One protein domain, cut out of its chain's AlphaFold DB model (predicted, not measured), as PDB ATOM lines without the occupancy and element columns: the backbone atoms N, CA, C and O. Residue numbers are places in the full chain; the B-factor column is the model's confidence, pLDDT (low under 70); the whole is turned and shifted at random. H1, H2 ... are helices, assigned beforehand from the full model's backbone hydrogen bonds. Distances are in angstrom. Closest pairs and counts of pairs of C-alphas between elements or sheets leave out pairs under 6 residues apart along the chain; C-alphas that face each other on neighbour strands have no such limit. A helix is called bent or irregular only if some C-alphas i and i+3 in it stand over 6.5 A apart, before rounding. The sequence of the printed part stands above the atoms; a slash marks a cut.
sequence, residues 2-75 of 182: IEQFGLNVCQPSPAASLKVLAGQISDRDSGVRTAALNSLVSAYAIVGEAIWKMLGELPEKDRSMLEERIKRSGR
ATOM      1  N   ILE A   2     101.749 214.243 233.327       77.81
ATOM      2  CA  ILE A   2     101.186 214.697 234.621       77.81
ATOM      3  C   ILE A   2     102.288 215.156 235.593       77.81
ATOM      4  O   ILE A   2     102.151 216.189 236.229       77.81
ATOM      5  N   GLU A   3     103.427 214.462 235.627       74.81
ATOM      6  CA  GLU A   3     104.579 214.820 236.477       74.81
ATOM      7  C   GLU A   3     105.208 216.186 236.168       74.81
ATOM      8  O   GLU A   3     105.790 216.794 237.056       74.81
ATOM      9  N   GLN A   4     105.105 216.666 234.923       68.56
ATOM     10  CA  GLN A   4     105.739 217.919 234.484       68.56
ATOM     11  C   GLN A   4     104.747 219.081 234.374       68.56
ATOM     12  O   GLN A   4     105.095 220.214 234.681       68.56
ATOM     13  N   PHE A   5     103.512 218.810 233.947       74.75
ATOM     14  CA  PHE A   5     102.499 219.833 233.653       74.75
ATOM     15  C   PHE A   5     101.334 219.840 234.655       74.75
ATOM     16  O   PHE A   5     100.399 220.633 234.534       74.75
ATOM     17  N   GLY A   6     101.370 218.953 235.653       79.00
ATOM     18  CA  GLY A   6     100.321 218.816 236.653       79.00
ATOM     19  C   GLY A   6      99.034 218.209 236.089       79.00
ATOM     20  O   GLY A   6      99.027 217.547 235.053       79.00
ATOM     21  N   LEU A   7      97.913 218.449 236.773       81.12
ATOM     22  CA  LEU A   7      96.589 217.962 236.362       81.12
ATOM     23  C   LEU A   7      95.884 218.831 235.311       81.12
ATOM     24  O   LEU A   7      94.824 218.444 234.830       81.12
ATOM     25  N   ASN A   8      96.466 219.962 234.904       78.12
ATOM     26  CA  ASN A   8      95.878 220.845 233.885       78.12
ATOM     27  C   ASN A   8      95.765 220.174 232.501       78.12
ATOM     28  O   ASN A   8      94.946 220.577 231.675       78.12
ATOM     29  N   VAL A   9      96.550 219.116 232.267       78.81
ATOM     30  CA  VAL A   9      96.503 218.287 231.049       78.81
ATOM     31  C   VAL A   9      95.298 217.341 231.004       78.81
ATOM     32  O   VAL A   9      94.976 216.806 229.947       78.81
ATOM     33  N   CYS A  10      94.625 217.122 232.133       77.75
ATOM     34  CA  CYS A  10      93.469 216.243 232.235       77.75
ATOM     35  C   CYS A  10      92.185 216.999 231.848       77.75
ATOM     36  O   CYS A  10      91.476 217.521 232.709       77.75
ATOM     37  N   GLN A  11      91.895 217.072 230.549       79.56
ATOM     38  CA  GLN A  11      90.673 217.674 229.996       79.56
ATOM     39  C   GLN A  11      89.581 216.607 229.793       79.56
ATOM     40  O   GLN A  11      89.917 215.477 229.439       79.56
ATOM     41  N   PRO A  12      88.277 216.908 229.985       77.75
ATOM     42  CA  PRO A  12      87.649 218.200 230.321       77.75
ATOM     43  C   PRO A  12      87.702 218.567 231.815       77.75
ATOM     44  O   PRO A  12      87.425 219.701 232.191       77.75
ATOM     45  N   SER A  13      88.039 217.609 232.684       84.12
ATOM     46  CA  SER A  13      88.388 217.869 234.080       84.12
ATOM     47  C   SER A  13      89.325 216.784 234.626       84.12
ATOM     48  O   SER A  13      89.285 215.632 234.159       84.12
ATOM     49  N   PRO A  14      90.136 217.099 235.654       82.75
ATOM     50  CA  PRO A  14      91.006 216.118 236.290       82.75
ATOM     51  C   PRO A  14      90.253 214.914 236.845       82.75
ATOM     52  O   PRO A  14      90.679 213.780 236.644       82.75
ATOM     53  N   ALA A  15      89.095 215.137 237.468       85.81
ATOM     54  CA  ALA A  15      88.292 214.063 238.039       85.81
ATOM     55  C   ALA A  15      87.766 213.091 236.972       85.81
ATOM     56  O   ALA A  15      87.874 211.878 237.136       85.81
ATOM     57  N   ALA A  16      87.259 213.608 235.846       85.75
ATOM     58  CA  ALA A  16      86.767 212.767 234.758       85.75
ATOM     59  C   ALA A  16      87.890 211.909 234.152       85.75
ATOM     60  O   ALA A  16      87.719 210.707 233.958       85.75
ATOM     61  N   SER A  17      89.060 212.509 233.924       88.44
ATOM     62  CA  SER A  17      90.213 211.812 233.342       88.44
ATOM     63  C   SER A  17      90.763 210.734 234.279       88.44
ATOM     64  O   SER A  17      91.036 209.611 233.859       88.44
ATOM     65  N   LEU A  18      90.880 211.049 235.572       90.19
ATOM     66  CA  LEU A  18      91.350 210.103 236.585       90.19
ATOM     67  C   LEU A  18      90.392 208.920 236.744       90.19
ATOM     68  O   LEU A  18      90.848 207.786 236.878       90.19
ATOM     69  N   LYS A  19      89.078 209.148 236.649       90.62
ATOM     70  CA  LYS A  19      88.078 208.073 236.672       90.62
ATOM     71  C   LYS A  19      88.222 207.115 235.485       90.62
ATOM     72  O   LYS A  19      88.083 205.906 235.653       90.62
ATOM     73  N   VAL A  20      88.551 207.625 234.297       91.12
ATOM     74  CA  VAL A  20      88.838 206.776 233.126       91.12
ATOM     75  C   VAL A  20      90.121 205.970 233.339       91.12
ATOM     76  O   VAL A  20      90.129 204.767 233.080       91.12
ATOM     77  N   LEU A  21      91.180 206.594 233.869       90.62
ATOM     78  CA  LEU A  21      92.441 205.913 234.194       90.62
ATOM     79  C   LEU A  21      92.261 204.814 235.249       90.62
ATOM     80  O   LEU A  21      92.862 203.751 235.124       90.62
ATOM     81  N   ALA A  22      91.404 205.030 236.250       91.94
ATOM     82  CA  ALA A  22      91.042 204.011 237.236       91.94
ATOM     83  C   ALA A  22      90.474 202.739 236.588       91.94
ATOM     84  O   ALA A  22      90.849 201.634 236.978       91.94
ATOM     85  N   GLY A  23      89.632 202.873 235.557       91.88
ATOM     86  CA  GLY A  23      89.086 201.724 234.823       91.88
ATOM     87  C   GLY A  23      90.166 200.852 234.169       91.88
ATOM     88  O   GLY A  23      90.027 199.629 234.108       91.88
ATOM     89  N   GLN A  24      91.286 201.463 233.771       94.06
ATOM     90  CA  GLN A  24      92.405 200.787 233.107       94.06
ATOM     91  C   GLN A  24      93.264 199.937 234.059       94.06
ATOM     92  O   GLN A  24      94.094 199.151 233.606       94.06
ATOM     93  N   ILE A  25      93.069 200.021 235.383       93.94
ATOM     94  CA  ILE A  25      93.759 199.129 236.340       93.94
ATOM     95  C   ILE A  25      93.312 197.671 236.136       93.94
ATOM     96  O   ILE A  25      94.089 196.730 236.313       93.94
ATOM     97  N   SER A  26      92.063 197.474 235.717       92.62
ATOM     98  CA  SER A  26      91.502 196.149 235.452       92.62
ATOM     99  C   SER A  26      91.841 195.594 234.063       92.62
ATOM    100  O   SER A  26      91.430 194.476 233.750       92.62
ATOM    101  N   ASP A  27      92.608 196.335 233.256       94.94
ATOM    102  CA  ASP A  27      92.906 195.969 231.875       94.94
ATOM    103  C   ASP A  27      93.678 194.641 231.776       94.94
ATOM    104  O   ASP A  27      94.447 194.255 232.672       94.94
ATOM    105  N   ARG A  28      93.446 193.910 230.681       96.12
ATOM    106  CA  ARG A  28      94.086 192.619 230.409       96.12
ATOM    107  C   ARG A  28      95.564 192.787 230.065       96.12
ATOM    108  O   ARG A  28      96.355 191.912 230.421       96.12
ATOM    109  N   ASP A  29      95.925 193.873 229.392       96.12
ATOM    110  CA  ASP A  29      97.296 194.182 229.020       96.12
ATOM    111  C   ASP A  29      98.093 194.708 230.223       96.12
ATOM    112  O   ASP A  29      97.695 195.632 230.940       96.12
ATOM    113  N   SER A  30      99.252 194.096 230.467       94.44
ATOM    114  CA  SER A  30     100.099 194.454 231.606       94.44
ATOM    115  C   SER A  30     100.773 195.816 231.430       94.44
ATOM    116  O   SER A  30     101.015 196.504 232.429       94.44
ATOM    117  N   GLY A  31     101.052 196.222 230.189       95.81
ATOM    118  CA  GLY A  31     101.594 197.532 229.846       95.81
ATOM    119  C   GLY A  31     100.591 198.640 230.147       95.81
ATOM    120  O   GLY A  31     100.924 199.574 230.880       95.81
ATOM    121  N   VAL A  32      99.348 198.489 229.684       95.31
ATOM    122  CA  VAL A  32      98.239 199.420 229.958       95.31
ATOM    123  C   VAL A  32      97.997 199.544 231.461       95.31
ATOM    124  O   VAL A  32      98.009 200.655 231.995       95.31
ATOM    125  N   ARG A  33      97.894 198.417 232.178       95.88
ATOM    126  CA  ARG A  33      97.707 198.417 233.637       95.88
ATOM    127  C   ARG A  33      98.831 199.154 234.365       95.88
ATOM    128  O   ARG A  33      98.582 199.945 235.276       95.88
ATOM    129  N   THR A  34     100.079 198.899 233.978       94.75
ATOM    130  CA  THR A  34     101.251 199.524 234.607       94.75
ATOM    131  C   THR A  34     101.308 201.022 234.316       94.75
ATOM    132  O   THR A  34     101.589 201.808 235.221       94.75
ATOM    133  N   ALA A  35     101.003 201.431 233.083       94.12
ATOM    134  CA  ALA A  35     100.951 202.834 232.689       94.12
ATOM    135  C   ALA A  35      99.854 203.600 233.443       94.12
ATOM    136  O   ALA A  35     100.101 204.709 233.923       94.12
ATOM    137  N   ALA A  36      98.678 202.990 233.615       94.69
ATOM    138  CA  ALA A  36      97.585 203.559 234.397       94.69
ATOM    139  C   ALA A  36      97.993 203.768 235.862       94.69
ATOM    140  O   ALA A  36      97.880 204.879 236.379       94.69
ATOM    141  N   LEU A  37      98.552 202.739 236.509       94.44
ATOM    142  CA  LEU A  37      99.020 202.829 237.895       94.44
ATOM    143  C   LEU A  37     100.092 203.909 238.075       94.44
ATOM    144  O   LEU A  37      99.993 204.706 239.001       94.44
ATOM    145  N   ASN A  38     101.092 203.965 237.191       93.50
ATOM    146  CA  ASN A  38     102.134 204.989 237.270       93.50
ATOM    147  C   ASN A  38     101.543 206.397 237.098       93.50
ATOM    148  O   ASN A  38     101.860 207.282 237.883       93.50
ATOM    149  N   SER A  39     100.618 206.586 236.152       92.25
ATOM    150  CA  SER A  39      99.948 207.878 235.939       92.25
ATOM    151  C   SER A  39      99.149 208.333 237.165       92.25
ATOM    152  O   SER A  39      99.175 209.510 237.527       92.25
ATOM    153  N   LEU A  40      98.464 207.402 237.836       91.75
ATOM    154  CA  LEU A  40      97.715 207.667 239.066       91.75
ATOM    155  C   LEU A  40      98.631 207.962 240.258       91.75
ATOM    156  O   LEU A  40      98.311 208.823 241.071       91.75
ATOM    157  N   VAL A  41      99.787 207.301 240.344       92.94
ATOM    158  CA  VAL A  41     100.820 207.606 241.345       92.94
ATOM    159  C   VAL A  41     101.352 209.027 241.156       92.94
ATOM    160  O   VAL A  41     101.439 209.779 242.126       92.94
ATOM    161  N   SER A  42     101.640 209.436 239.918       90.31
ATOM    162  CA  SER A  42     102.060 210.806 239.612       90.31
ATOM    163  C   SER A  42     100.971 211.828 239.962       90.31
ATOM    164  O   SER A  42     101.262 212.878 240.525       90.31
ATOM    165  N   ALA A  43      99.701 211.514 239.687       89.69
ATOM    166  CA  ALA A  43      98.574 212.357 240.086       89.69
ATOM    167  C   ALA A  43      98.429 212.454 241.617       89.69
ATOM    168  O   ALA A  43      98.127 213.530 242.140       89.69
ATOM    169  N   TYR A  44      98.688 211.361 242.344       90.88
ATOM    170  CA  TYR A  44      98.683 211.348 243.808       90.88
ATOM    171  C   TYR A  44      99.792 212.227 244.384       90.88
ATOM    172  O   TYR A  44      99.564 212.910 245.374       90.88
ATOM    173  N   ALA A  45     100.965 212.281 243.751       88.00
ATOM    174  CA  ALA A  45     102.042 213.166 244.190       88.00
ATOM    175  C   ALA A  45     101.655 214.661 244.140       88.00
ATOM    176  O   ALA A  45     102.200 215.453 244.902       88.00
ATOM    177  N   ILE A  46     100.706 215.042 243.277       86.50
ATOM    178  CA  ILE A  46     100.248 216.432 243.117       86.50
ATOM    179  C   ILE A  46      99.083 216.755 244.058       86.50
ATOM    180  O   ILE A  46      99.056 217.824 244.661       86.50
ATOM    181  N   VAL A  47      98.096 215.859 244.158       86.31
ATOM    182  CA  VAL A  47      96.829 216.132 244.867       86.31
ATOM    183  C   VAL A  47      96.749 215.486 246.248       86.31
ATOM    184  O   VAL A  47      95.965 215.914 247.094       86.31
ATOM    185  N   GLY A  48      97.540 214.446 246.489       87.81
ATOM    186  CA  GLY A  48      97.486 213.650 247.706       87.81
ATOM    187  C   GLY A  48      96.139 212.949 247.874       87.81
ATOM    188  O   GLY A  48      95.577 212.378 246.935       87.81
ATOM    189  N   GLU A  49      95.599 213.004 249.090       89.00
ATOM    190  CA  GLU A  49      94.406 212.248 249.487       89.00
ATOM    191  C   GLU A  49      93.136 212.618 248.711       89.00
ATOM    192  O   GLU A  49      92.242 211.782 248.558       89.00
ATOM    193  N   ALA A  50      93.051 213.828 248.147       86.94
ATOM    194  CA  ALA A  50      91.890 214.218 247.350       86.94
ATOM    195  C   ALA A  50      91.764 213.422 246.032       86.94
ATOM    196  O   ALA A  50      90.695 213.447 245.414       86.94
ATOM    197  N   ILE A  51      92.779 212.633 245.637       90.12
ATOM    198  CA  ILE A  51      92.662 211.709 244.501       90.12
ATOM    199  C   ILE A  51      91.555 210.674 244.712       90.12
ATOM    200  O   ILE A  51      90.839 210.352 243.769       90.12
ATOM    201  N   TRP A  52      91.361 210.191 245.943       90.75
ATOM    202  CA  TRP A  52      90.394 209.129 246.233       90.75
ATOM    203  C   TRP A  52      88.963 209.592 245.970       90.75
ATOM    204  O   TRP A  52      88.143 208.842 245.448       90.75
ATOM    205  N   LYS A  53      88.688 210.873 246.235       90.38
ATOM    206  CA  LYS A  53      87.405 211.502 245.917       90.38
ATOM    207  C   LYS A  53      87.192 211.654 244.409       90.38
ATOM    208  O   LYS A  53      86.063 211.541 243.944       90.38
ATOM    209  N   MET A  54      88.259 211.912 243.651       88.00
ATOM    210  CA  MET A  54      88.195 212.080 242.195       88.00
ATOM    211  C   MET A  54      88.057 210.754 241.442       88.00
ATOM    212  O   MET A  54      87.362 210.706 240.430       88.00
ATOM    213  N   LEU A  55      88.691 209.686 241.932       89.38
ATOM    214  CA  LEU A  55      88.598 208.349 241.338       89.38
ATOM    215  C   LEU A  55      87.208 207.726 241.548       89.38
ATOM    216  O   LEU A  55      86.724 207.006 240.677       89.38
ATOM    217  N   GLY A  56      86.544 208.054 242.661       86.88
ATOM    218  CA  GLY A  56      85.204 207.566 242.984       86.88
ATOM    219  C   GLY A  56      85.206 206.109 243.451       86.88
ATOM    220  O   GLY A  56      86.131 205.667 244.131       86.88
ATOM    221  N   GLU A  57      84.149 205.366 243.112       86.56
ATOM    222  CA  GLU A  57      84.054 203.943 243.446       86.56
ATOM    223  C   GLU A  57      85.045 203.115 242.620       86.56
ATOM    224  O   GLU A  57      84.976 203.057 241.392       86.56
ATOM    225  N   LEU A  58      85.961 202.462 243.328       87.88
ATOM    226  CA  LEU A  58      86.953 201.541 242.791       87.88
ATOM    227  C   LEU A  58      86.711 200.146 243.375       87.88
ATOM    228  O   LEU A  58      86.401 200.034 244.563       87.88
ATOM    229  N   PRO A  59      86.920 199.074 242.594       91.12
ATOM    230  CA  PRO A  59      86.965 197.725 243.137       91.12
ATOM    231  C   PRO A  59      88.036 197.625 244.227       91.12
ATOM    232  O   PRO A  59      89.147 198.124 244.045       91.12
ATOM    233  N   GLU A  60      87.740 196.922 245.322       90.81
ATOM    234  CA  GLU A  60      88.658 196.783 246.467       90.81
ATOM    235  C   GLU A  60      90.053 196.302 246.035       90.81
ATOM    236  O   GLU A  60      91.076 196.840 246.456       90.81
ATOM    237  N   LYS A  61      90.099 195.353 245.089       93.25
ATOM    238  CA  LYS A  61      91.350 194.859 244.494       93.25
ATOM    239  C   LYS A  61      92.186 195.968 243.840       93.25
ATOM    240  O   LYS A  61      93.405 195.984 243.993       93.25
ATOM    241  N   ASP A  62      91.546 196.885 243.116       93.56
ATOM    242  CA  ASP A  62      92.215 197.914 242.313       93.56
ATOM    243  C   ASP A  62      92.654 199.070 243.206       93.56
ATOM    244  O   ASP A  62      93.763 199.585 243.058       93.56
ATOM    245  N   ARG A  63      91.827 199.401 244.203       92.38
ATOM    246  CA  ARG A  63      92.178 200.333 245.269       92.38
ATOM    247  C   ARG A  63      93.413 199.860 246.032       92.38
ATOM    248  O   ARG A  63      94.386 200.604 246.128       92.38
ATOM    249  N   SER A  64      93.412 198.613 246.502       93.19
ATOM    250  CA  SER A  64      94.537 198.043 247.250       93.19
ATOM    251  C   SER A  64      95.825 198.012 246.413       93.19
ATOM    252  O   SER A  64      96.905 198.356 246.897       93.19
ATOM    253  N   MET A  65      95.711 197.704 245.116       93.88
ATOM    254  CA  MET A  65      96.839 197.718 244.180       93.88
ATOM    255  C   MET A  65      97.429 199.121 243.989       93.88
ATOM    256  O   MET A  65      98.654 199.272 243.956       93.88
ATOM    257  N   LEU A  66      96.581 200.148 243.891       93.56
ATOM    258  CA  LEU A  66      97.017 201.539 243.798       93.56
ATOM    259  C   LEU A  66      97.668 202.014 245.106       93.56
ATOM    260  O   LEU A  66      98.744 202.610 245.065       93.56
ATOM    261  N   GLU A  67      97.077 201.701 246.261       93.00
ATOM    262  CA  GLU A  67      97.634 202.041 247.578       93.00
ATOM    263  C   GLU A  67      99.017 201.420 247.800       93.00
ATOM    264  O   GLU A  67      99.946 202.102 248.239       93.00
ATOM    265  N   GLU A  68      99.185 200.138 247.467       94.12
ATOM    266  CA  GLU A  68     100.493 199.479 247.485       94.12
ATOM    267  C   GLU A  68     101.500 200.218 246.600       94.12
ATOM    268  O   GLU A  68     102.653 200.421 246.994       94.12
ATOM    269  N   ARG A  69     101.076 200.643 245.405       92.25
ATOM    270  CA  ARG A  69     101.955 201.322 244.453       92.25
ATOM    271  C   ARG A  69     102.407 202.686 244.959       92.25
ATOM    272  O   ARG A  69     103.598 202.971 244.866       92.25
ATOM    273  N   ILE A  70     101.493 203.450 245.554       91.75
ATOM    274  CA  ILE A  70     101.754 204.746 246.194       91.75
ATOM    275  C   ILE A  70     102.714 204.591 247.385       91.75
ATOM    276  O   ILE A  70     103.698 205.323 247.501       91.75
ATOM    277  N   LYS A  71     102.485 203.601 248.259       90.88
ATOM    278  CA  LYS A  71     103.364 203.325 249.414       90.88
ATOM    279  C   LYS A  71     104.786 202.963 248.982       90.88
ATOM    280  O   LYS A  71     105.748 203.346 249.645       90.88
ATOM    281  N   ARG A  72     104.933 202.233 247.871       89.19
ATOM    282  CA  ARG A  72     106.243 201.869 247.306       89.19
ATOM    283  C   ARG A  72     106.940 203.049 246.627       89.19
ATOM    284  O   ARG A  72     108.155 203.152 246.747       89.19
ATOM    285  N   SER A  73     106.204 203.929 245.946       81.62
ATOM    286  CA  SER A  73     106.772 205.101 245.264       81.62
ATOM    287  C   SER A  73     107.159 206.243 246.208       81.62
ATOM    288  O   SER A  73     107.996 207.058 245.846       81.62
ATOM    289  N   GLY A  74     106.587 206.304 247.417       67.69
ATOM    290  CA  GLY A  74     106.927 207.308 248.436       67.69
ATOM    291  C   GLY A  74     108.282 207.102 249.128       67.69
ATOM    292  O   GLY A  74     108.707 207.955 249.904       67.69
ATOM    293  N   ARG A  75     108.986 205.991 248.868       58.03
ATOM    294  CA  ARG A  75     110.398 205.856 249.246       58.03
ATOM    295  C   ARG A  75     111.249 206.466 248.130       58.03
ATOM    296  O   ARG A  75     111.102 206.012 246.995       58.03
TER     297      ARG A  75
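This is residues 2 to 75 of the 182 residues of an uncharacterized protein of Sparganum proliferum (UniProt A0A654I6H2). A helical hairpin, H2 and H3, makes the core; H1 crosses one end, and on one side short H4 packs on H2 and H5 crosses H3. The 74 printed residues have five named helices, H1 to H5 in order, and no named strand: all helix. The whole is compact, radius of gyration of the C-alphas 11.3 A, spanning 28 by 27 by 23 A.

H1, residues 2 to 9, begins at C-alpha 2 (101.186, 214.697, 234.621); it is irregular, C-alphas 4 and 7 being 9.3 A apart. H2 is residues 14 to 26, 20.0 A; H3 30 to 47, 25.6 A; H4 50 to 55; H5 60 to 73, 20.0 A, ending at C-alpha 73 (106.772, 205.101, 245.264).

H3, the hub, touches H2 with residues 32 to 40 alone, closest C-alphas Ile 25 and Arg 33, 4.8 A, at a shallow tilt of 34 degrees, only just short of steep, opposite ways. Residues 39 to 46 alone touch H1, about perpendicular at 81 degrees, closest C-alphas Glu 3 and Ser 42. Residues 37 to 44 alone touch H5, closest C-alphas Val 41 and Ile 70. H4 touches H2, closest C-alphas Ala 15 and Met 54. O i to N i+4 pairs are within hydrogen-bond range throughout H4 and H5, in 6 of 9 in H2, 13 of 14 in H3 and 1 of 4 in H1, where O i to N i+3 gives 0 of 5.

The printed part has no cut; its four links are tight. Residues 4 and 74 to 75 have pLDDT under 70.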